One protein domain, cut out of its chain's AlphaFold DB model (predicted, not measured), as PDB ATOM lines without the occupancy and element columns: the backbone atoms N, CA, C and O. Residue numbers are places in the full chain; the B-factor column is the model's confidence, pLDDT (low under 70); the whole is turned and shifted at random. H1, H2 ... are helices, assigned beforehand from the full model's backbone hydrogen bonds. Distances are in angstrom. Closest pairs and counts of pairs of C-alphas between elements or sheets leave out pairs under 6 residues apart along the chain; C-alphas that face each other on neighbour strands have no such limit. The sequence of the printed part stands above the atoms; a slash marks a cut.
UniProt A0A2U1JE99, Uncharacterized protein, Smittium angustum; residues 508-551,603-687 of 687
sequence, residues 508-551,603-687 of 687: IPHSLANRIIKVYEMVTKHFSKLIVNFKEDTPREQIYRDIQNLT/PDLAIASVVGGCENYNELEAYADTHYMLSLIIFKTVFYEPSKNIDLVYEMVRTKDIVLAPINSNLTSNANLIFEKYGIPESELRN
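This is residues 508 to 551 and 603 to 687 of the 687 residues of an uncharacterized protein of Smittium angustum (UniProt A0A2U1JE99). Look first for two long helices, H1 and H4, side by side and running opposite ways; small H5 and H6 pack along the first part of H1, while H2 and H3 loosely prolong the other end. H7 lies close beside the later part of H1, and residues 677 to 687 trail after it. The printed part has 129 residues with seven named helices, H1 to H7 in order, and no named strand: all helix. It is a loose rod, 62 by 24 by 24 A, with a radius of gyration of the C-alphas of 18.1 A.

Find C-alpha 510 at (-21.779, -5.440, -22.758); from there H1 runs 39.0 A to residue 536. H4, residues 615 to 640, runs 37.6 A and ends at (-37.418, -3.468, -31.048). Look for H2 at 540 to 551, H3 at 603 to 612, H5 at 646 to 654, H6 at 656 to 659 and H7 at 665 to 676.

Start at the hub, H1. It touches H4, closest at C-alphas 527 and 623, 5.9 A, opposite ways at a shallow tilt of 34 degrees, only just short of steep. With residues 510 to 517 alone it touches H5, C-alphas 513 and 648 closest at 4.7 A. With 521 to 524 alone it touches H6, C-alphas 521 and 658 closest at 6.4 A. H7 is close but not clearly touching H1, C-alphas 531 and 671 closest at 7.4 A. H2 and H3 are near each other. Every O i to N i+4 pair is within hydrogen-bond range in H2, H3, H4 and H5; H1 has 21 of 23, H7 7 of 8, and H6 is too short for one.

The farthest C-alphas, 551 and 643, are 62.8 A apart. Residues 552 to 602 are not printed; C-alphas 551 and 603 are 12.5 A apart across this cut. The links printed whole are tight. Find pLDDT under 70 at 535 to 551, 603 to 615 and 662 to 687.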
ATOM      1  N   ILE A 508     -29.333  -5.074 -22.296       94.00
ATOM      2  CA  ILE A 508     -28.415  -6.210 -22.448       94.00
ATOM      3  C   ILE A 508     -26.988  -5.722 -22.146       94.00
ATOM      4  O   ILE A 508     -26.455  -4.917 -22.910       94.00
ATOM      5  N   PRO A 509     -26.325  -6.218 -21.084       93.25
ATOM      6  CA  PRO A 509     -25.021  -5.705 -20.684       93.25
ATOM      7  C   PRO A 509     -23.937  -6.098 -21.691       93.25
ATOM      8  O   PRO A 509     -23.950  -7.215 -22.212       93.25
ATOM      9  N   HIS A 510     -22.936  -5.236 -21.877       93.38
ATOM     10  CA  HIS A 510     -21.779  -5.440 -22.758       93.38
ATOM     11  C   HIS A 510     -21.187  -6.864 -22.749       93.38
ATOM     12  O   HIS A 510     -20.882  -7.432 -23.798       93.38
ATOM     13  N   SER A 511     -21.051  -7.483 -21.571       91.56
ATOM     14  CA  SER A 511     -20.524  -8.849 -21.432       91.56
ATOM     15  C   SER A 511     -21.419  -9.923 -22.062       91.56
ATOM     16  O   SER A 511     -20.904 -10.934 -22.544       91.56
ATOM     17  N   LEU A 512     -22.739  -9.721 -22.061       94.06
ATOM     18  CA  LEU A 512     -23.725 -10.594 -22.693       94.06
ATOM     19  C   LEU A 512     -23.874 -10.269 -24.185       94.06
ATOM     20  O   LEU A 512     -23.919 -11.192 -24.992       94.06
ATOM     21  N   ALA A 513     -23.845  -8.989 -24.565       95.81
ATOM     22  CA  ALA A 513     -23.830  -8.546 -25.961       95.81
ATOM     23  C   ALA A 513     -22.646  -9.142 -26.749       95.81
ATOM     24  O   ALA A 513     -22.842  -9.826 -27.753       95.81
ATOM     25  N   ASN A 514     -21.422  -8.992 -26.233       94.69
ATOM     26  CA  ASN A 514     -20.207  -9.587 -26.800       94.69
ATOM     27  C   ASN A 514     -20.319 -11.124 -26.886       94.69
ATOM     28  O   ASN A 514     -19.916 -11.733 -27.873       94.69
ATOM     29  N   ARG A 515     -20.938 -11.770 -25.884       94.44
ATOM     30  CA  ARG A 515     -21.194 -13.220 -25.893       94.44
ATOM     31  C   ARG A 515     -22.163 -13.632 -27.010       94.44
ATOM     32  O   ARG A 515     -21.849 -14.577 -27.727       94.44
ATOM     33  N   ILE A 516     -23.290 -12.935 -27.179       96.31
ATOM     34  CA  ILE A 516     -24.265 -13.168 -28.263       96.31
ATOM     35  C   ILE A 516     -23.567 -13.081 -29.625       96.31
ATOM     36  O   ILE A 516     -23.690 -13.985 -30.451       96.31
ATOM     37  N   ILE A 517     -22.769 -12.033 -29.833       95.94
ATOM     38  CA  ILE A 517     -22.061 -11.807 -31.095       95.94
ATOM     39  C   ILE A 517     -20.938 -12.829 -31.329       95.94
ATOM     40  O   ILE A 517     -20.819 -13.330 -32.444       95.94
ATOM     41  N   LYS A 518     -20.185 -13.244 -30.300       94.56
ATOM     42  CA  LYS A 518     -19.209 -14.351 -30.400       94.56
ATOM     43  C   LYS A 518     -19.869 -15.690 -30.764       94.56
ATOM     44  O   LYS A 518     -19.306 -16.451 -31.550       94.56
ATOM     45  N   VAL A 519     -21.056 -15.982 -30.218       95.25
ATOM     46  CA  VAL A 519     -21.843 -17.180 -30.577       95.25
ATOM     47  C   VAL A 519     -22.233 -17.113 -32.053       95.25
ATOM     48  O   VAL A 519     -21.967 -18.050 -32.802       95.25
ATOM     49  N   TYR A 520     -22.794 -15.985 -32.487       95.62
ATOM     50  CA  TYR A 520     -23.199 -15.771 -33.874       95.62
ATOM     51  C   TYR A 520     -22.019 -15.842 -34.857       95.62
ATOM     52  O   TYR A 520     -22.109 -16.520 -35.880       95.62
ATOM     53  N   GLU A 521     -20.877 -15.233 -34.526       94.19
ATOM     54  CA  GLU A 521     -19.631 -15.314 -35.299       94.19
ATOM     55  C   GLU A 521     -19.165 -16.766 -35.493       94.19
ATOM     56  O   GLU A 521     -18.751 -17.142 -36.591       94.19
ATOM     57  N   MET A 522     -19.249 -17.597 -34.451       93.88
ATOM     58  CA  MET A 522     -18.887 -19.014 -34.526       93.88
ATOM     59  C   MET A 522     -19.818 -19.792 -35.470       93.88
ATOM     60  O   MET A 522     -19.328 -20.545 -36.315       93.88
ATOM     61  N   VAL A 523     -21.135 -19.577 -35.375       93.62
ATOM     62  CA  VAL A 523     -22.137 -20.191 -36.269       93.62
ATOM     63  C   VAL A 523     -21.899 -19.749 -37.712       93.62
ATOM     64  O   VAL A 523     -21.755 -20.590 -38.596       93.62
ATOM     65  N   THR A 524     -21.746 -18.444 -37.943       92.75
ATOM     66  CA  THR A 524     -21.501 -17.843 -39.266       92.75
ATOM     67  C   THR A 524     -20.234 -18.392 -39.920       92.75
ATOM     68  O   THR A 524     -20.240 -18.738 -41.103       92.75
ATOM     69  N   LYS A 525     -19.138 -18.533 -39.159       91.81
ATOM     70  CA  LYS A 525     -17.885 -19.132 -39.649       91.81
ATOM     71  C   LYS A 525     -18.037 -20.612 -39.979       91.81
ATOM     72  O   LYS A 525     -17.475 -21.059 -40.978       91.81
ATOM     73  N   HIS A 526     -18.765 -21.372 -39.163       91.25
ATOM     74  CA  HIS A 526     -18.996 -22.790 -39.426       91.25
ATOM     75  C   HIS A 526     -19.867 -22.992 -40.669       91.25
ATOM     76  O   HIS A 526     -19.459 -23.716 -41.572       91.25
ATOM     77  N   PHE A 527     -20.981 -22.266 -40.773       89.31
ATOM     78  CA  PHE A 527     -21.856 -22.258 -41.944       89.31
ATOM     79  C   PHE A 527     -21.099 -21.861 -43.223       89.31
ATOM     80  O   PHE A 527     -21.131 -22.581 -44.217       89.31
ATOM     81  N   SER A 528     -20.296 -20.790 -43.168       88.19
ATOM     82  CA  SER A 528     -19.433 -20.379 -44.288       88.19
ATOM     83  C   SER A 528     -18.432 -21.471 -44.688       88.19
ATOM     84  O   SER A 528     -18.187 -21.675 -45.875       88.19
ATOM     85  N   LYS A 529     -17.862 -22.195 -43.714       89.44
ATOM     86  CA  LYS A 529     -16.957 -23.323 -43.975       89.44
ATOM     87  C   LYS A 529     -17.688 -24.494 -44.635       89.44
ATOM     88  O   LYS A 529     -17.146 -25.063 -45.576       89.44
ATOM     89  N   LEU A 530     -18.899 -24.827 -44.185       87.25
ATOM     90  CA  LEU A 530     -19.721 -25.865 -44.814       87.25
ATOM     91  C   LEU A 530     -20.023 -25.504 -46.272       87.25
ATOM     92  O   LEU A 530     -19.753 -26.320 -47.146       87.25
ATOM     93  N   ILE A 531     -20.446 -24.263 -46.559       84.62
ATOM     94  CA  ILE A 531     -20.673 -23.789 -47.937       84.62
ATOM     95  C   ILE A 531     -19.403 -23.901 -48.797       84.62
ATOM     96  O   ILE A 531     -19.492 -24.275 -49.964       84.62
ATOM     97  N   VAL A 532     -18.220 -23.572 -48.263       84.38
ATOM     98  CA  VAL A 532     -16.953 -23.689 -49.012       84.38
ATOM     99  C   VAL A 532     -16.604 -25.151 -49.291       84.38
ATOM    100  O   VAL A 532     -16.387 -25.489 -50.452       84.38
ATOM    101  N   ASN A 533     -16.633 -26.022 -48.279       83.50
ATOM    102  CA  ASN A 533     -16.396 -27.461 -48.447       83.50
ATOM    103  C   ASN A 533     -17.349 -28.069 -49.495       83.50
ATOM    104  O   ASN A 533     -16.937 -28.857 -50.344       83.50
ATOM    105  N   PHE A 534     -18.615 -27.635 -49.496       77.00
ATOM    106  CA  PHE A 534     -19.635 -28.103 -50.431       77.00
ATOM    107  C   PHE A 534     -19.292 -27.819 -51.912       77.00
ATOM    108  O   PHE A 534     -19.721 -28.557 -52.802       77.00
ATOM    109  N   LYS A 535     -18.484 -26.783 -52.193       69.94
ATOM    110  CA  LYS A 535     -17.980 -26.484 -53.549       69.94
ATOM    111  C   LYS A 535     -16.874 -27.432 -53.995       69.94
ATOM    112  O   LYS A 535     -16.794 -27.741 -55.180       69.94
ATOM    113  N   GLU A 536     -15.999 -27.827 -53.072       67.12
ATOM    114  CA  GLU A 536     -14.765 -28.556 -53.385       67.12
ATOM    115  C   GLU A 536     -15.011 -30.070 -53.497       67.12
ATOM    116  O   GLU A 536     -14.512 -30.702 -54.428       67.12
ATOM    117  N   ASP A 537     -15.848 -30.639 -52.622       56.03
ATOM    118  CA  ASP A 537     -16.001 -32.097 -52.495       56.03
ATOM    119  C   ASP A 537     -16.974 -32.750 -53.499       56.03
ATOM    120  O   ASP A 537     -17.017 -33.977 -53.599       56.03
ATOM    121  N   THR A 538     -17.750 -31.981 -54.278       54.34
ATOM    122  CA  THR A 538     -18.673 -32.557 -55.282       54.34
ATOM    123  C   THR A 538     -18.525 -31.965 -56.687       54.34
ATOM    124  O   THR A 538     -19.396 -31.217 -57.159       54.34
ATOM    125  N   PRO A 539     -17.499 -32.401 -57.452       55.06
ATOM    126  CA  PRO A 539     -17.591 -32.373 -58.902       55.06
ATOM    127  C   PRO A 539     -18.901 -33.066 -59.283       55.06
ATOM    128  O   PRO A 539     -19.112 -34.233 -58.949       55.06
ATOM    129  N   ARG A 540     -19.795 -32.358 -59.985       52.38
ATOM    130  CA  ARG A 540     -21.060 -32.937 -60.477       52.38
ATOM    131  C   ARG A 540     -20.771 -34.204 -61.293       52.38
ATOM    132  O   ARG A 540     -21.485 -35.191 -61.190       52.38
ATOM    133  N   GLU A 541     -19.648 -34.189 -62.011       56.47
ATOM    134  CA  GLU A 541     -19.064 -35.324 -62.719       56.47
ATOM    135  C   GLU A 541     -18.666 -36.515 -61.849       56.47
ATOM    136  O   GLU A 541     -18.645 -37.608 -62.387       56.47
ATOM    137  N   GLN A 542     -18.306 -36.347 -60.575       58.56
ATOM    138  CA  GLN A 542     -17.933 -37.467 -59.707       58.56
ATOM    139  C   GLN A 542     -19.191 -38.174 -59.200       58.56
ATOM    140  O   GLN A 542     -19.284 -39.382 -59.344       58.56
ATOM    141  N   ILE A 543     -20.219 -37.430 -58.768       56.09
ATOM    142  CA  ILE A 543     -21.540 -38.010 -58.459       56.09
ATOM    143  C   ILE A 543     -22.153 -38.650 -59.714       56.09
ATOM    144  O   ILE A 543     -22.577 -39.802 -59.666       56.09
ATOM    145  N   TYR A 544     -22.143 -37.963 -60.863       56.41
ATOM    146  CA  TYR A 544     -22.612 -38.561 -62.118       56.41
ATOM    147  C   TYR A 544     -21.739 -39.734 -62.572       56.41
ATOM    148  O   TYR A 544     -22.297 -40.689 -63.101       56.41
ATOM    149  N   ARG A 545     -20.416 -39.727 -62.351       58.88
ATOM    150  CA  ARG A 545     -19.551 -40.890 -62.615       58.88
ATOM    151  C   ARG A 545     -19.847 -42.031 -61.670       58.88
ATOM    152  O   ARG A 545     -19.835 -43.154 -62.134       58.88
ATOM    153  N   ASP A 546     -20.129 -41.797 -60.398       58.97
ATOM    154  CA  ASP A 546     -20.385 -42.870 -59.440       58.97
ATOM    155  C   ASP A 546     -21.778 -43.478 -59.665       58.97
ATOM    156  O   ASP A 546     -21.903 -44.701 -59.723       58.97
ATOM    157  N   ILE A 547     -22.786 -42.658 -59.987       58.66
ATOM    158  CA  ILE A 547     -24.087 -43.117 -60.506       58.66
ATOM    159  C   ILE A 547     -23.912 -43.863 -61.843       58.66
ATOM    160  O   ILE A 547     -24.452 -44.958 -62.011       58.66
ATOM    161  N   GLN A 548     -23.125 -43.340 -62.793       58.50
ATOM    162  CA  GLN A 548     -22.831 -44.037 -64.051       58.50
ATOM    163  C   GLN A 548     -22.037 -45.326 -63.825       58.50
ATOM    164  O   GLN A 548     -22.329 -46.308 -64.485       58.50
ATOM    165  N   ASN A 549     -21.091 -45.383 -62.892       62.22
ATOM    166  CA  ASN A 549     -20.283 -46.566 -62.591       62.22
ATOM    167  C   ASN A 549     -21.138 -47.656 -61.932       62.22
ATOM    168  O   ASN A 549     -20.993 -48.830 -62.274       62.22
ATOM    169  N   LEU A 550     -22.083 -47.283 -61.064       55.41
ATOM    170  CA  LEU A 550     -23.122 -48.187 -60.561       55.41
ATOM    171  C   LEU A 550     -23.985 -48.711 -61.727       55.41
ATOM    172  O   LEU A 550     -24.093 -49.920 -61.918       55.41
ATOM    173  N   THR A 551     -24.472 -47.818 -62.595       51.22
ATOM    174  CA  THR A 551     -25.305 -48.160 -63.769       51.22
ATOM    175  C   THR A 551     -24.556 -48.992 -64.830       51.22
ATOM    176  O   THR A 551     -25.146 -49.829 -65.515       51.22
ATOM    177  N   PRO A 603     -35.344 -39.698 -61.779       53.53
ATOM    178  CA  PRO A 603     -33.946 -39.336 -61.552       53.53
ATOM    179  C   PRO A 603     -33.771 -38.246 -60.485       53.53
ATOM    180  O   PRO A 603     -32.770 -38.288 -59.769       53.53
ATOM    181  N   ASP A 604     -34.739 -37.345 -60.302       50.00
ATOM    182  CA  ASP A 604     -34.680 -36.321 -59.256       50.00
ATOM    183  C   ASP A 604     -34.918 -36.921 -57.852       50.00
ATOM    184  O   ASP A 604     -34.232 -36.545 -56.900       50.00
ATOM    185  N   LEU A 605     -35.766 -37.956 -57.720       49.75
ATOM    186  CA  LEU A 605     -35.867 -38.762 -56.487       49.75
ATOM    187  C   LEU A 605     -34.573 -39.537 -56.207       49.75
ATOM    188  O   LEU A 605     -34.137 -39.631 -55.057       49.75
ATOM    189  N   ALA A 606     -33.957 -40.109 -57.245       52.09
ATOM    190  CA  ALA A 606     -32.698 -40.833 -57.100       52.09
ATOM    191  C   ALA A 606     -31.584 -39.888 -56.615       52.09
ATOM    192  O   ALA A 606     -30.866 -40.225 -55.672       52.09
ATOM    193  N   ILE A 607     -31.500 -38.677 -57.180       52.16
ATOM    194  CA  ILE A 607     -30.589 -37.622 -56.722       52.16
ATOM    195  C   ILE A 607     -30.904 -37.232 -55.272       52.16
ATOM    196  O   ILE A 607     -29.991 -37.256 -54.450       52.16
ATOM    197  N   ALA A 608     -32.165 -36.966 -54.920       49.25
ATOM    198  CA  ALA A 608     -32.557 -36.627 -53.549       49.25
ATOM    199  C   ALA A 608     -32.159 -37.715 -52.529       49.25
ATOM    200  O   ALA A 608     -31.622 -37.397 -51.471       49.25
ATOM    201  N   SER A 609     -32.323 -39.003 -52.865       48.97
ATOM    202  CA  SER A 609     -31.918 -40.115 -51.985       48.97
ATOM    203  C   SER A 609     -30.396 -40.234 -51.800       48.97
ATOM    204  O   SER A 609     -29.927 -40.568 -50.711       48.97
ATOM    205  N   VAL A 610     -29.609 -39.912 -52.833       50.72
ATOM    206  CA  VAL A 610     -28.136 -39.878 -52.766       50.72
ATOM    207  C   VAL A 610     -27.645 -38.648 -51.991       50.72
ATOM    208  O   VAL A 610     -26.662 -38.737 -51.257       50.72
ATOM    209  N   VAL A 611     -28.341 -37.515 -52.109       50.91
ATOM    210  CA  VAL A 611     -28.016 -36.256 -51.417       50.91
ATOM    211  C   VAL A 611     -28.369 -36.327 -49.930       50.91
ATOM    212  O   VAL A 611     -27.522 -36.000 -49.104       50.91
ATOM    213  N   GLY A 612     -29.547 -36.851 -49.573       49.81
ATOM    214  CA  GLY A 612     -29.953 -37.073 -48.177       49.81
ATOM    215  C   GLY A 612     -29.121 -38.134 -47.440       49.81
ATOM    216  O   GLY A 612     -29.114 -38.180 -46.210       49.81
ATOM    217  N   GLY A 613     -28.373 -38.966 -48.178       47.44
ATOM    218  CA  GLY A 613     -27.355 -39.867 -47.633       47.44
ATOM    219  C   GLY A 613     -26.019 -39.190 -47.295       47.44
ATOM    220  O   GLY A 613     -25.146 -39.829 -46.708       47.44
ATOM    221  N   CYS A 614     -25.826 -37.918 -47.656       55.09
ATOM    222  CA  CYS A 614     -24.617 -37.169 -47.341       55.09
ATOM    223  C   CYS A 614     -24.774 -36.477 -45.979       55.09
ATOM    224  O   CYS A 614     -25.536 -35.520 -45.855       55.09
ATOM    225  N   GLU A 615     -24.020 -36.915 -44.963       67.88
ATOM    226  CA  GLU A 615     -24.041 -36.315 -43.611       67.88
ATOM    227  C   GLU A 615     -23.822 -34.787 -43.648       67.88
ATOM    228  O   GLU A 615     -24.448 -34.049 -42.889       67.88
ATOM    229  N   ASN A 616     -23.023 -34.311 -44.611       73.12
ATOM    230  CA  ASN A 616     -22.758 -32.893 -44.860       73.12
ATOM    231  C   ASN A 616     -24.000 -32.082 -45.280       73.12
ATOM    232  O   ASN A 616     -24.010 -30.873 -45.062       73.12
ATOM    233  N   TYR A 617     -25.013 -32.691 -45.911       76.19
ATOM    234  CA  TYR A 617     -26.226 -31.979 -46.342       76.19
ATOM    235  C   TYR A 617     -27.135 -31.686 -45.146       76.19
ATOM    236  O   TYR A 617     -27.459 -30.530 -44.895       76.19
ATOM    237  N   ASN A 618     -27.443 -32.713 -44.349       79.06
ATOM    238  CA  ASN A 618     -28.239 -32.562 -43.126       79.06
ATOM    239  C   ASN A 618     -27.524 -31.644 -42.111       79.06
ATOM    240  O   ASN A 618     -28.168 -30.886 -41.389       79.06
ATOM    241  N   GLU A 619     -26.184 -31.680 -42.071       83.69
ATOM    242  CA  GLU A 619     -25.387 -30.730 -41.290       83.69
ATOM    243  C   GLU A 619     -25.502 -29.292 -41.846       83.69
ATOM    244  O   GLU A 619     -25.715 -28.356 -41.075       83.69
ATOM    245  N   LEU A 620     -25.418 -29.098 -43.168       85.25
ATOM    246  CA  LEU A 620     -25.579 -27.786 -43.809       85.25
ATOM    247  C   LEU A 620     -26.971 -27.180 -43.565       85.25
ATOM    248  O   LEU A 620     -27.043 -26.002 -43.229       85.25
ATOM    249  N   GLU A 621     -28.038 -27.968 -43.702       84.62
ATOM    250  CA  GLU A 621     -29.430 -27.563 -43.457       84.62
ATOM    251  C   GLU A 621     -29.624 -27.110 -42.001       84.62
ATOM    252  O   GLU A 621     -29.972 -25.955 -41.748       84.62
ATOM    253  N   ALA A 622     -29.253 -27.951 -41.029       84.50
ATOM    254  CA  ALA A 622     -29.371 -27.619 -39.609       84.50
ATOM    255  C   ALA A 622     -28.577 -26.354 -39.213       84.50
ATOM    256  O   ALA A 622     -29.014 -25.581 -38.350       84.50
ATOM    257  N   TYR A 623     -27.416 -26.106 -39.835       88.38
ATOM    258  CA  TYR A 623     -26.653 -24.879 -39.597       88.38
ATOM    259  C   TYR A 623     -27.133 -23.667 -40.397       88.38
ATOM    260  O   TYR A 623     -26.931 -22.550 -39.916       88.38
ATOM    261  N   ALA A 624     -27.798 -23.852 -41.541       87.69
ATOM    262  CA  ALA A 624     -28.507 -22.784 -42.244       87.69
ATOM    263  C   ALA A 624     -29.653 -22.253 -41.371       87.69
ATOM    264  O   ALA A 624     -29.670 -21.062 -41.054       87.69
ATOM    265  N   ASP A 625     -30.511 -23.145 -40.869       87.31
ATOM    266  CA  ASP A 625     -31.608 -22.819 -39.949       87.31
ATOM    267  C   ASP A 625     -31.100 -22.137 -38.678       87.31
ATOM    268  O   ASP A 625     -31.611 -21.101 -38.250       87.31
ATOM    269  N   THR A 626     -30.038 -22.686 -38.082       91.94
ATOM    270  CA  THR A 626     -29.406 -22.119 -36.886       91.94
ATOM    271  C   THR A 626     -28.859 -20.710 -37.143       91.94
ATOM    272  O   THR A 626     -29.003 -19.822 -36.298       91.94
ATOM    273  N   HIS A 627     -28.236 -20.487 -38.302       92.12
ATOM    274  CA  HIS A 627     -27.716 -19.183 -38.706       92.12
ATOM    275  C   HIS A 627     -28.848 -18.179 -38.964       92.12
ATOM    276  O   HIS A 627     -28.800 -17.062 -38.443       92.12
ATOM    277  N   TYR A 628     -29.880 -18.578 -39.711       91.25
ATOM    278  CA  TYR A 628     -31.070 -17.772 -39.979       91.25
ATOM    279  C   TYR A 628     -31.778 -17.372 -38.678       91.25
ATOM    280  O   TYR A 628     -31.964 -16.183 -38.412       91.25
ATOM    281  N   MET A 629     -32.070 -18.339 -37.804       93.94
ATOM    282  CA  MET A 629     -32.737 -18.089 -36.527       93.94
ATOM    283  C   MET A 629     -31.928 -17.148 -35.632       93.94
ATOM    284  O   MET A 629     -32.492 -16.185 -35.116       93.94
ATOM    285  N   LEU A 630     -30.613 -17.342 -35.472       94.81
ATOM    286  CA  LEU A 630     -29.795 -16.403 -34.688       94.81
ATOM    287  C   LEU A 630     -29.731 -15.006 -35.314       94.81
ATOM    288  O   LEU A 630     -29.796 -14.023 -34.576       94.81
ATOM    289  N   SER A 631     -29.660 -14.910 -36.645       92.56
ATOM    290  CA  SER A 631     -29.730 -13.628 -37.359       92.56
ATOM    291  C   SER A 631     -31.032 -12.904 -37.016       92.56
ATOM    292  O   SER A 631     -31.008 -11.773 -36.531       92.56
ATOM    293  N   LEU A 632     -32.170 -13.583 -37.191       92.81
ATOM    294  CA  LEU A 632     -33.506 -13.059 -36.915       92.81
ATOM    295  C   LEU A 632     -33.664 -12.636 -35.448       92.81
ATOM    296  O   LEU A 632     -34.189 -11.558 -35.169       92.81
ATOM    297  N   ILE A 633     -33.172 -13.447 -34.509       96.12
ATOM    298  CA  ILE A 633     -33.163 -13.148 -33.072       96.12
ATOM    299  C   ILE A 633     -32.398 -11.845 -32.794       96.12
ATOM    300  O   ILE A 633     -32.924 -10.951 -32.126       96.12
ATOM    301  N   ILE A 634     -31.178 -11.708 -33.320       95.38
ATOM    302  CA  ILE A 634     -30.320 -10.535 -33.106       95.38
ATOM    303  C   ILE A 634     -30.937  -9.285 -33.748       95.38
ATOM    304  O   ILE A 634     -31.086  -8.265 -33.070       95.38
ATOM    305  N   PHE A 635     -31.370  -9.367 -35.009       93.31
ATOM    306  CA  PHE A 635     -32.010  -8.248 -35.705       93.31
ATOM    307  C   PHE A 635     -33.288  -7.791 -35.002       93.31
ATOM    308  O   PHE A 635     -33.454  -6.595 -34.781       93.31
ATOM    309  N   LYS A 636     -34.160  -8.715 -34.574       94.62
ATOM    310  CA  LYS A 636     -35.392  -8.378 -33.844       94.62
ATOM    311  C   LYS A 636     -35.094  -7.711 -32.494       94.62
ATOM    312  O   LYS A 636     -35.782  -6.765 -32.127       94.62
ATOM    313  N   THR A 637     -34.041  -8.146 -31.799       94.94
ATOM    314  CA  THR A 637     -33.588  -7.562 -30.519       94.94
ATOM    315  C   THR A 637     -33.072  -6.131 -30.668       94.94
ATOM    316  O   THR A 637     -33.361  -5.274 -29.832       94.94
ATOM    317  N   VAL A 638     -32.329  -5.852 -31.742       93.38
ATOM    318  CA  VAL A 638     -31.863  -4.494 -32.050       93.38
ATOM    319  C   VAL A 638     -32.983  -3.619 -32.606       93.38
ATOM    320  O   VAL A 638     -33.039  -2.441 -32.275       93.38
ATOM    321  N   PHE A 639     -33.889  -4.167 -33.414       92.81
ATOM    322  CA  PHE A 639     -34.977  -3.404 -34.026       92.81
ATOM    323  C   PHE A 639     -36.031  -2.943 -33.010       92.81
ATOM    324  O   PHE A 639     -36.549  -1.838 -33.143       92.81
ATOM    325  N   TYR A 640     -36.341  -3.764 -31.998       91.62
ATOM    326  CA  TYR A 640     -37.418  -3.468 -31.048       91.62
ATOM    327  C   TYR A 640     -37.088  -2.281 -30.122       91.62
ATOM    328  O   TYR A 640     -37.890  -1.360 -30.003       91.62
ATOM    329  N   GLU A 641     -35.895  -2.259 -29.508       91.31
ATOM    330  CA  GLU A 641     -35.452  -1.166 -28.620       91.31
ATOM    331  C   GLU A 641     -33.945  -0.841 -28.790       91.31
ATOM    332  O   GLU A 641     -33.140  -1.069 -27.879       91.31
ATOM    333  N   PRO A 642     -33.523  -0.266 -29.937       90.88
ATOM    334  CA  PRO A 642     -32.103  -0.032 -30.242       90.88
ATOM    335  C   PRO A 642     -31.412   0.893 -29.233       90.88
ATOM    336  O   PRO A 642     -30.231   0.728 -28.940       90.88
ATOM    337  N   SER A 643     -32.151   1.851 -28.666       93.31
ATOM    338  CA  SER A 643     -31.654   2.808 -27.670       93.31
ATOM    339  C   SER A 643     -31.410   2.208 -26.285       93.31
ATOM    340  O   SER A 643     -30.694   2.822 -25.499       93.31
ATOM    341  N   LYS A 644     -31.965   1.028 -25.977       91.25
ATOM    342  CA  LYS A 644     -31.684   0.294 -24.731       91.25
ATOM    343  C   LYS A 644     -30.695  -0.855 -24.931       91.25
ATOM    344  O   LYS A 644     -30.050  -1.286 -23.986       91.25
ATOM    345  N   ASN A 645     -30.527  -1.319 -26.169       92.81
ATOM    346  CA  ASN A 645     -29.608  -2.399 -26.535       92.81
ATOM    347  C   ASN A 645     -28.326  -1.872 -27.219       92.81
ATOM    348  O   ASN A 645     -27.767  -2.528 -28.099       92.81
ATOM    349  N   ILE A 646     -27.840  -0.694 -26.796       94.69
ATOM    350  CA  ILE A 646     -26.677   0.011 -27.376       94.69
ATOM    351  C   ILE A 646     -25.427  -0.877 -27.412       94.69
ATOM    352  O   ILE A 646     -24.721  -0.883 -28.417       94.69
ATOM    353  N   ASP A 647     -25.171  -1.657 -26.360       95.12
ATOM    354  CA  ASP A 647     -24.034  -2.583 -26.303       95.12
ATOM    355  C   ASP A 647     -24.102  -3.668 -27.394       95.12
ATOM    356  O   ASP A 647     -23.085  -4.002 -28.002       95.12
ATOM    357  N   LEU A 648     -25.299  -4.190 -27.690       95.12
ATOM    358  CA  LEU A 648     -25.503  -5.167 -28.765       95.12
ATOM    359  C   LEU A 648     -25.344  -4.518 -30.145       95.12
ATOM    360  O   LEU A 648     -24.692  -5.095 -31.013       95.12
ATOM    361  N   VAL A 649     -25.864  -3.299 -30.331       94.62
ATOM    362  CA  VAL A 649     -25.666  -2.511 -31.561       94.62
ATOM    363  C   VAL A 649     -24.182  -2.224 -31.794       94.62
ATOM    364  O   VAL A 649     -23.683  -2.416 -32.903       94.62
ATOM    365  N   TYR A 650     -23.459  -1.807 -30.754       95.94
ATOM    366  CA  TYR A 650     -22.022  -1.555 -30.812       95.94
ATOM    367  C   TYR A 650     -21.253  -2.815 -31.211       95.94
ATOM    368  O   TYR A 650     -20.444  -2.764 -32.137       95.94
ATOM    369  N   GLU A 651     -21.538  -3.958 -30.580       94.88
ATOM    370  CA  GLU A 651     -20.876  -5.219 -30.910       94.88
ATOM    371  C   GLU A 651     -21.207  -5.693 -32.336       94.88
ATOM    372  O   GLU A 651     -20.288  -6.079 -33.055       94.88
ATOM    373  N   MET A 652     -22.455  -5.555 -32.810       92.00
ATOM    374  CA  MET A 652     -22.815  -5.821 -34.214       92.00
ATOM    375  C   MET A 652     -22.036  -4.943 -35.200       92.00
ATOM    376  O   MET A 652     -21.541  -5.446 -36.207       92.00
ATOM    377  N   VAL A 653     -21.910  -3.639 -34.928       90.94
ATOM    378  CA  VAL A 653     -21.152  -2.706 -35.781       90.94
ATOM    379  C   VAL A 653     -19.654  -3.023 -35.740       90.94
ATOM    380  O   VAL A 653     -18.994  -3.004 -36.781       90.94
ATOM    381  N   ARG A 654     -19.121  -3.382 -34.565       92.12
ATOM    382  CA  ARG A 654     -17.728  -3.811 -34.363       92.12
ATOM    383  C   ARG A 654     -17.400  -5.089 -35.139       92.12
ATOM    384  O   ARG A 654     -16.275  -5.232 -35.610       92.12
ATOM    385  N   THR A 655     -18.364  -5.997 -35.297       87.75
ATOM    386  CA  THR A 655     -18.214  -7.261 -36.037       87.75
ATOM    387  C   THR A 655     -18.922  -7.267 -37.393       87.75
ATOM    388  O   THR A 655     -19.162  -8.341 -37.944       87.75
ATOM    389  N   LYS A 656     -19.262  -6.099 -37.956       85.75
ATOM    390  CA  LYS A 656     -20.072  -5.987 -39.185       85.75
ATOM    391  C   LYS A 656     -19.547  -6.846 -40.341       85.75
ATOM    392  O   LYS A 656     -20.340  -7.417 -41.075       85.75
ATOM    393  N   ASP A 657     -18.228  -6.986 -40.476       84.06
ATOM    394  CA  ASP A 657     -17.608  -7.714 -41.589       84.06
ATOM    395  C   ASP A 657     -17.857  -9.230 -41.489       84.06
ATOM    396  O   ASP A 657     -17.886  -9.916 -42.504       84.06
ATOM    397  N   ILE A 658     -18.101  -9.743 -40.275       76.50
ATOM    398  CA  ILE A 658     -18.546 -11.120 -40.014       76.50
ATOM    399  C   ILE A 658     -20.048 -11.241 -40.283       76.50
ATOM    400  O   ILE A 658     -20.465 -12.158 -40.980       76.50
ATOM    401  N   VAL A 659     -20.852 -10.299 -39.775       72.44
ATOM    402  CA  VAL A 659     -22.318 -10.289 -39.955       72.44
ATOM    403  C   VAL A 659     -22.699 -10.206 -41.439       72.44
ATOM    404  O   VAL A 659     -23.653 -10.844 -41.871       72.44
ATOM    405  N   LEU A 660     -21.927  -9.455 -42.226       75.81
ATOM    406  CA  LEU A 660     -22.110  -9.281 -43.665       75.81
ATOM    407  C   LEU A 660     -21.349 -10.320 -44.509       75.81
ATOM    408  O   LEU A 660     -21.534 -10.343 -45.725       75.81
ATOM    409  N   ALA A 661     -20.518 -11.188 -43.914       73.38
ATOM    410  CA  ALA A 661     -19.744 -12.177 -44.670       73.38
ATOM    411  C   ALA A 661     -20.623 -13.117 -45.529       73.38
ATOM    412  O   ALA A 661     -20.281 -13.287 -46.701       73.38
ATOM    413  N   PRO A 662     -21.763 -13.659 -45.043       64.06
ATOM    414  CA  PRO A 662     -22.663 -14.483 -45.864       64.06
ATOM    415  C   PRO A 662     -23.315 -13.714 -47.022       64.06
ATOM    416  O   PRO A 662     -23.597 -14.290 -48.071       64.06
ATOM    417  N   ILE A 663     -23.530 -12.407 -46.838       63.34
ATOM    418  CA  ILE A 663     -24.185 -11.495 -47.795       63.34
ATOM    419  C   ILE A 663     -23.204 -11.035 -48.891       63.34
ATOM    420  O   ILE A 663     -23.599 -10.433 -49.889       63.34
ATOM    421  N   ASN A 664     -21.908 -11.322 -48.743       66.06
ATOM    422  CA  ASN A 664     -20.923 -11.053 -49.782       66.06
ATOM    423  C   ASN A 664     -21.337 -11.770 -51.080       66.06
ATOM    424  O   ASN A 664     -21.609 -12.971 -51.068       66.06
ATOM    425  N   SER A 665     -21.364 -11.053 -52.206       53.94
ATOM    426  CA  SER A 665     -21.953 -11.525 -53.469       53.94
ATOM    427  C   SER A 665     -21.361 -12.846 -53.971       53.94
ATOM    428  O   SER A 665     -22.047 -13.622 -54.637       53.94
ATOM    429  N   ASN A 666     -20.112 -13.145 -53.606       58.34
ATOM    430  CA  ASN A 666     -19.438 -14.409 -53.904       58.34
ATOM    431  C   ASN A 666     -19.937 -15.598 -53.060       58.34
ATOM    432  O   ASN A 666     -19.807 -16.739 -53.494       58.34
ATOM    433  N   LEU A 667     -20.492 -15.378 -51.866       56.12
ATOM    434  CA  LEU A 667     -21.196 -16.407 -51.096       56.12
ATOM    435  C   LEU A 667     -22.635 -16.546 -51.597       56.12
ATOM    436  O   LEU A 667     -23.032 -17.660 -51.918       56.12
ATOM    437  N   THR A 668     -23.357 -15.440 -51.801       57.06
ATOM    438  CA  THR A 668     -24.748 -15.455 -52.295       57.06
ATOM    439  C   THR A 668     -24.883 -16.124 -53.669       57.06
ATOM    440  O   THR A 668     -25.679 -17.038 -53.831       57.06
ATOM    441  N   SER A 669     -24.044 -15.762 -54.648       59.00
ATOM    442  CA  SER A 669     -24.031 -16.415 -55.974       59.00
ATOM    443  C   SER A 669     -23.734 -17.916 -55.911       59.00
ATOM    444  O   SER A 669     -24.219 -18.680 -56.740       59.00
ATOM    445  N   ASN A 670     -22.955 -18.352 -54.919       56.78
ATOM    446  CA  ASN A 670     -22.615 -19.756 -54.734       56.78
ATOM    447  C   ASN A 670     -23.667 -20.537 -53.940       56.78
ATOM    448  O   ASN A 670     -23.859 -21.713 -54.223       56.78
ATOM    449  N   ALA A 671     -24.351 -19.901 -52.988       56.31
ATOM    450  CA  ALA A 671     -25.545 -20.455 -52.366       56.31
ATOM    451  C   ALA A 671     -26.608 -20.691 -53.447       56.31
ATOM    452  O   ALA A 671     -27.022 -21.827 -53.641       56.31
ATOM    453  N   ASN A 672     -26.935 -19.665 -54.241       59.00
ATOM    454  CA  ASN A 672     -27.879 -19.771 -55.355       59.00
ATOM    455  C   ASN A 672     -27.524 -20.938 -56.296       59.00
ATOM    456  O   ASN A 672     -28.380 -21.771 -56.564       59.00
ATOM    457  N   LEU A 673     -26.251 -21.078 -56.693       59.34
ATOM    458  CA  LEU A 673     -25.764 -22.216 -57.492       59.34
ATOM    459  C   LEU A 673     -25.910 -23.589 -56.812       59.34
ATOM    460  O   LEU A 673     -26.100 -24.586 -57.504       59.34
ATOM    461  N   ILE A 674     -25.771 -23.676 -55.486       55.91
ATOM    462  CA  ILE A 674     -25.965 -24.920 -54.724       55.91
ATOM    463  C   ILE A 674     -27.451 -25.287 -54.701       55.91
ATOM    464  O   ILE A 674     -27.802 -26.417 -55.020       55.91
ATOM    465  N   PHE A 675     -28.328 -24.343 -54.379       57.97
ATOM    466  CA  PHE A 675     -29.757 -24.610 -54.245       57.97
ATOM    467  C   PHE A 675     -30.461 -24.819 -55.599       57.97
ATOM    468  O   PHE A 675     -31.240 -25.760 -55.734       57.97
ATOM    469  N   GLU A 676     -30.094 -24.056 -56.637       58.59
ATOM    470  CA  GLU A 676     -30.517 -24.288 -58.031       58.59
ATOM    471  C   GLU A 676     -30.071 -25.683 -58.523       58.59
ATOM    472  O   GLU A 676     -30.802 -26.367 -59.240       58.59
ATOM    473  N   LYS A 677     -28.902 -26.166 -58.073       53.91
ATOM    474  CA  LYS A 677     -28.384 -27.523 -58.343       53.91
ATOM    475  C   LYS A 677     -29.152 -28.631 -57.595       53.91
ATOM    476  O   LYS A 677     -29.023 -29.784 -58.012       53.91
ATOM    477  N   TYR A 678     -29.944 -28.307 -56.567       51.25
ATOM    478  CA  TYR A 678     -30.785 -29.249 -55.803       51.25
ATOM    479  C   TYR A 678     -32.297 -29.063 -55.993       51.25
ATOM    480  O   TYR A 678     -33.072 -29.758 -55.345       51.25
ATOM    481  N   GLY A 679     -32.729 -28.175 -56.894       46.09
ATOM    482  CA  GLY A 679     -34.151 -27.965 -57.182       46.09
ATOM    483  C   GLY A 679     -34.927 -27.243 -56.076       46.09
ATOM    484  O   GLY A 679     -36.154 -27.227 -56.119       46.09
ATOM    485  N   ILE A 680     -34.234 -26.630 -55.110       48.75
ATOM    486  CA  ILE A 680     -34.868 -25.812 -54.070       48.75
ATOM    487  C   ILE A 680     -35.294 -24.477 -54.709       48.75
ATOM    488  O   ILE A 680     -34.445 -23.803 -55.307       48.75
ATOM    489  N   PRO A 681     -36.583 -24.086 -54.641       49.50
ATOM    490  CA  PRO A 681     -37.080 -22.877 -55.290       49.50
ATOM    491  C   PRO A 681     -36.336 -21.614 -54.843       49.50
ATOM    492  O   PRO A 681     -36.153 -21.365 -53.654       49.50
ATOM    493  N   GLU A 682     -35.987 -20.737 -55.790       43.28
ATOM    494  CA  GLU A 682     -35.274 -19.478 -55.502       43.28
ATOM    495  C   GLU A 682     -36.049 -18.540 -54.543       43.28
ATOM    496  O   GLU A 682     -35.476 -17.637 -53.933       43.28
ATOM    497  N   SER A 683     -37.359 -18.757 -54.390       43.56
ATOM    498  CA  SER A 683     -38.223 -18.081 -53.418       43.56
ATOM    499  C   SER A 683     -37.986 -18.505 -51.967       43.56
ATOM    500  O   SER A 683     -38.240 -17.704 -51.073       43.56
ATOM    501  N   GLU A 684     -37.511 -19.728 -51.717       42.88
ATOM    502  CA  GLU A 684     -37.204 -20.219 -50.365       42.88
ATOM    503  C   GLU A 684     -35.839 -19.707 -49.879       42.88
ATOM    504  O   GLU A 684     -35.676 -19.424 -48.700       42.88
ATOM    505  N   LEU A 685     -34.896 -19.474 -50.800       39.12
ATOM    506  CA  LEU A 685     -33.551 -18.946 -50.519       39.12
ATOM    507  C   LEU A 685     -33.501 -17.497 -50.031       39.12
ATOM    508  O   LEU A 685     -32.499 -17.073 -49.456       39.12
ATOM    509  N   ARG A 686     -34.478 -16.691 -50.452       41.66
ATOM    510  CA  ARG A 686     -34.423 -15.224 -50.342       41.66
ATOM    511  C   ARG A 686     -35.089 -14.688 -49.069       41.66
ATOM    512  O   ARG A 686     -35.034 -13.476 -48.859       41.66
ATOM    513  N   ASN A 687     -35.705 -15.568 -48.279       38.28
ATOM    514  CA  ASN A 687     -36.242 -15.279 -46.948       38.28
ATOM    515  C   ASN A 687     -35.172 -15.535 -45.880       38.28
ATOM    516  O   ASN A 687     -35.081 -14.689 -44.966       38.28
TER     517      ASN A 687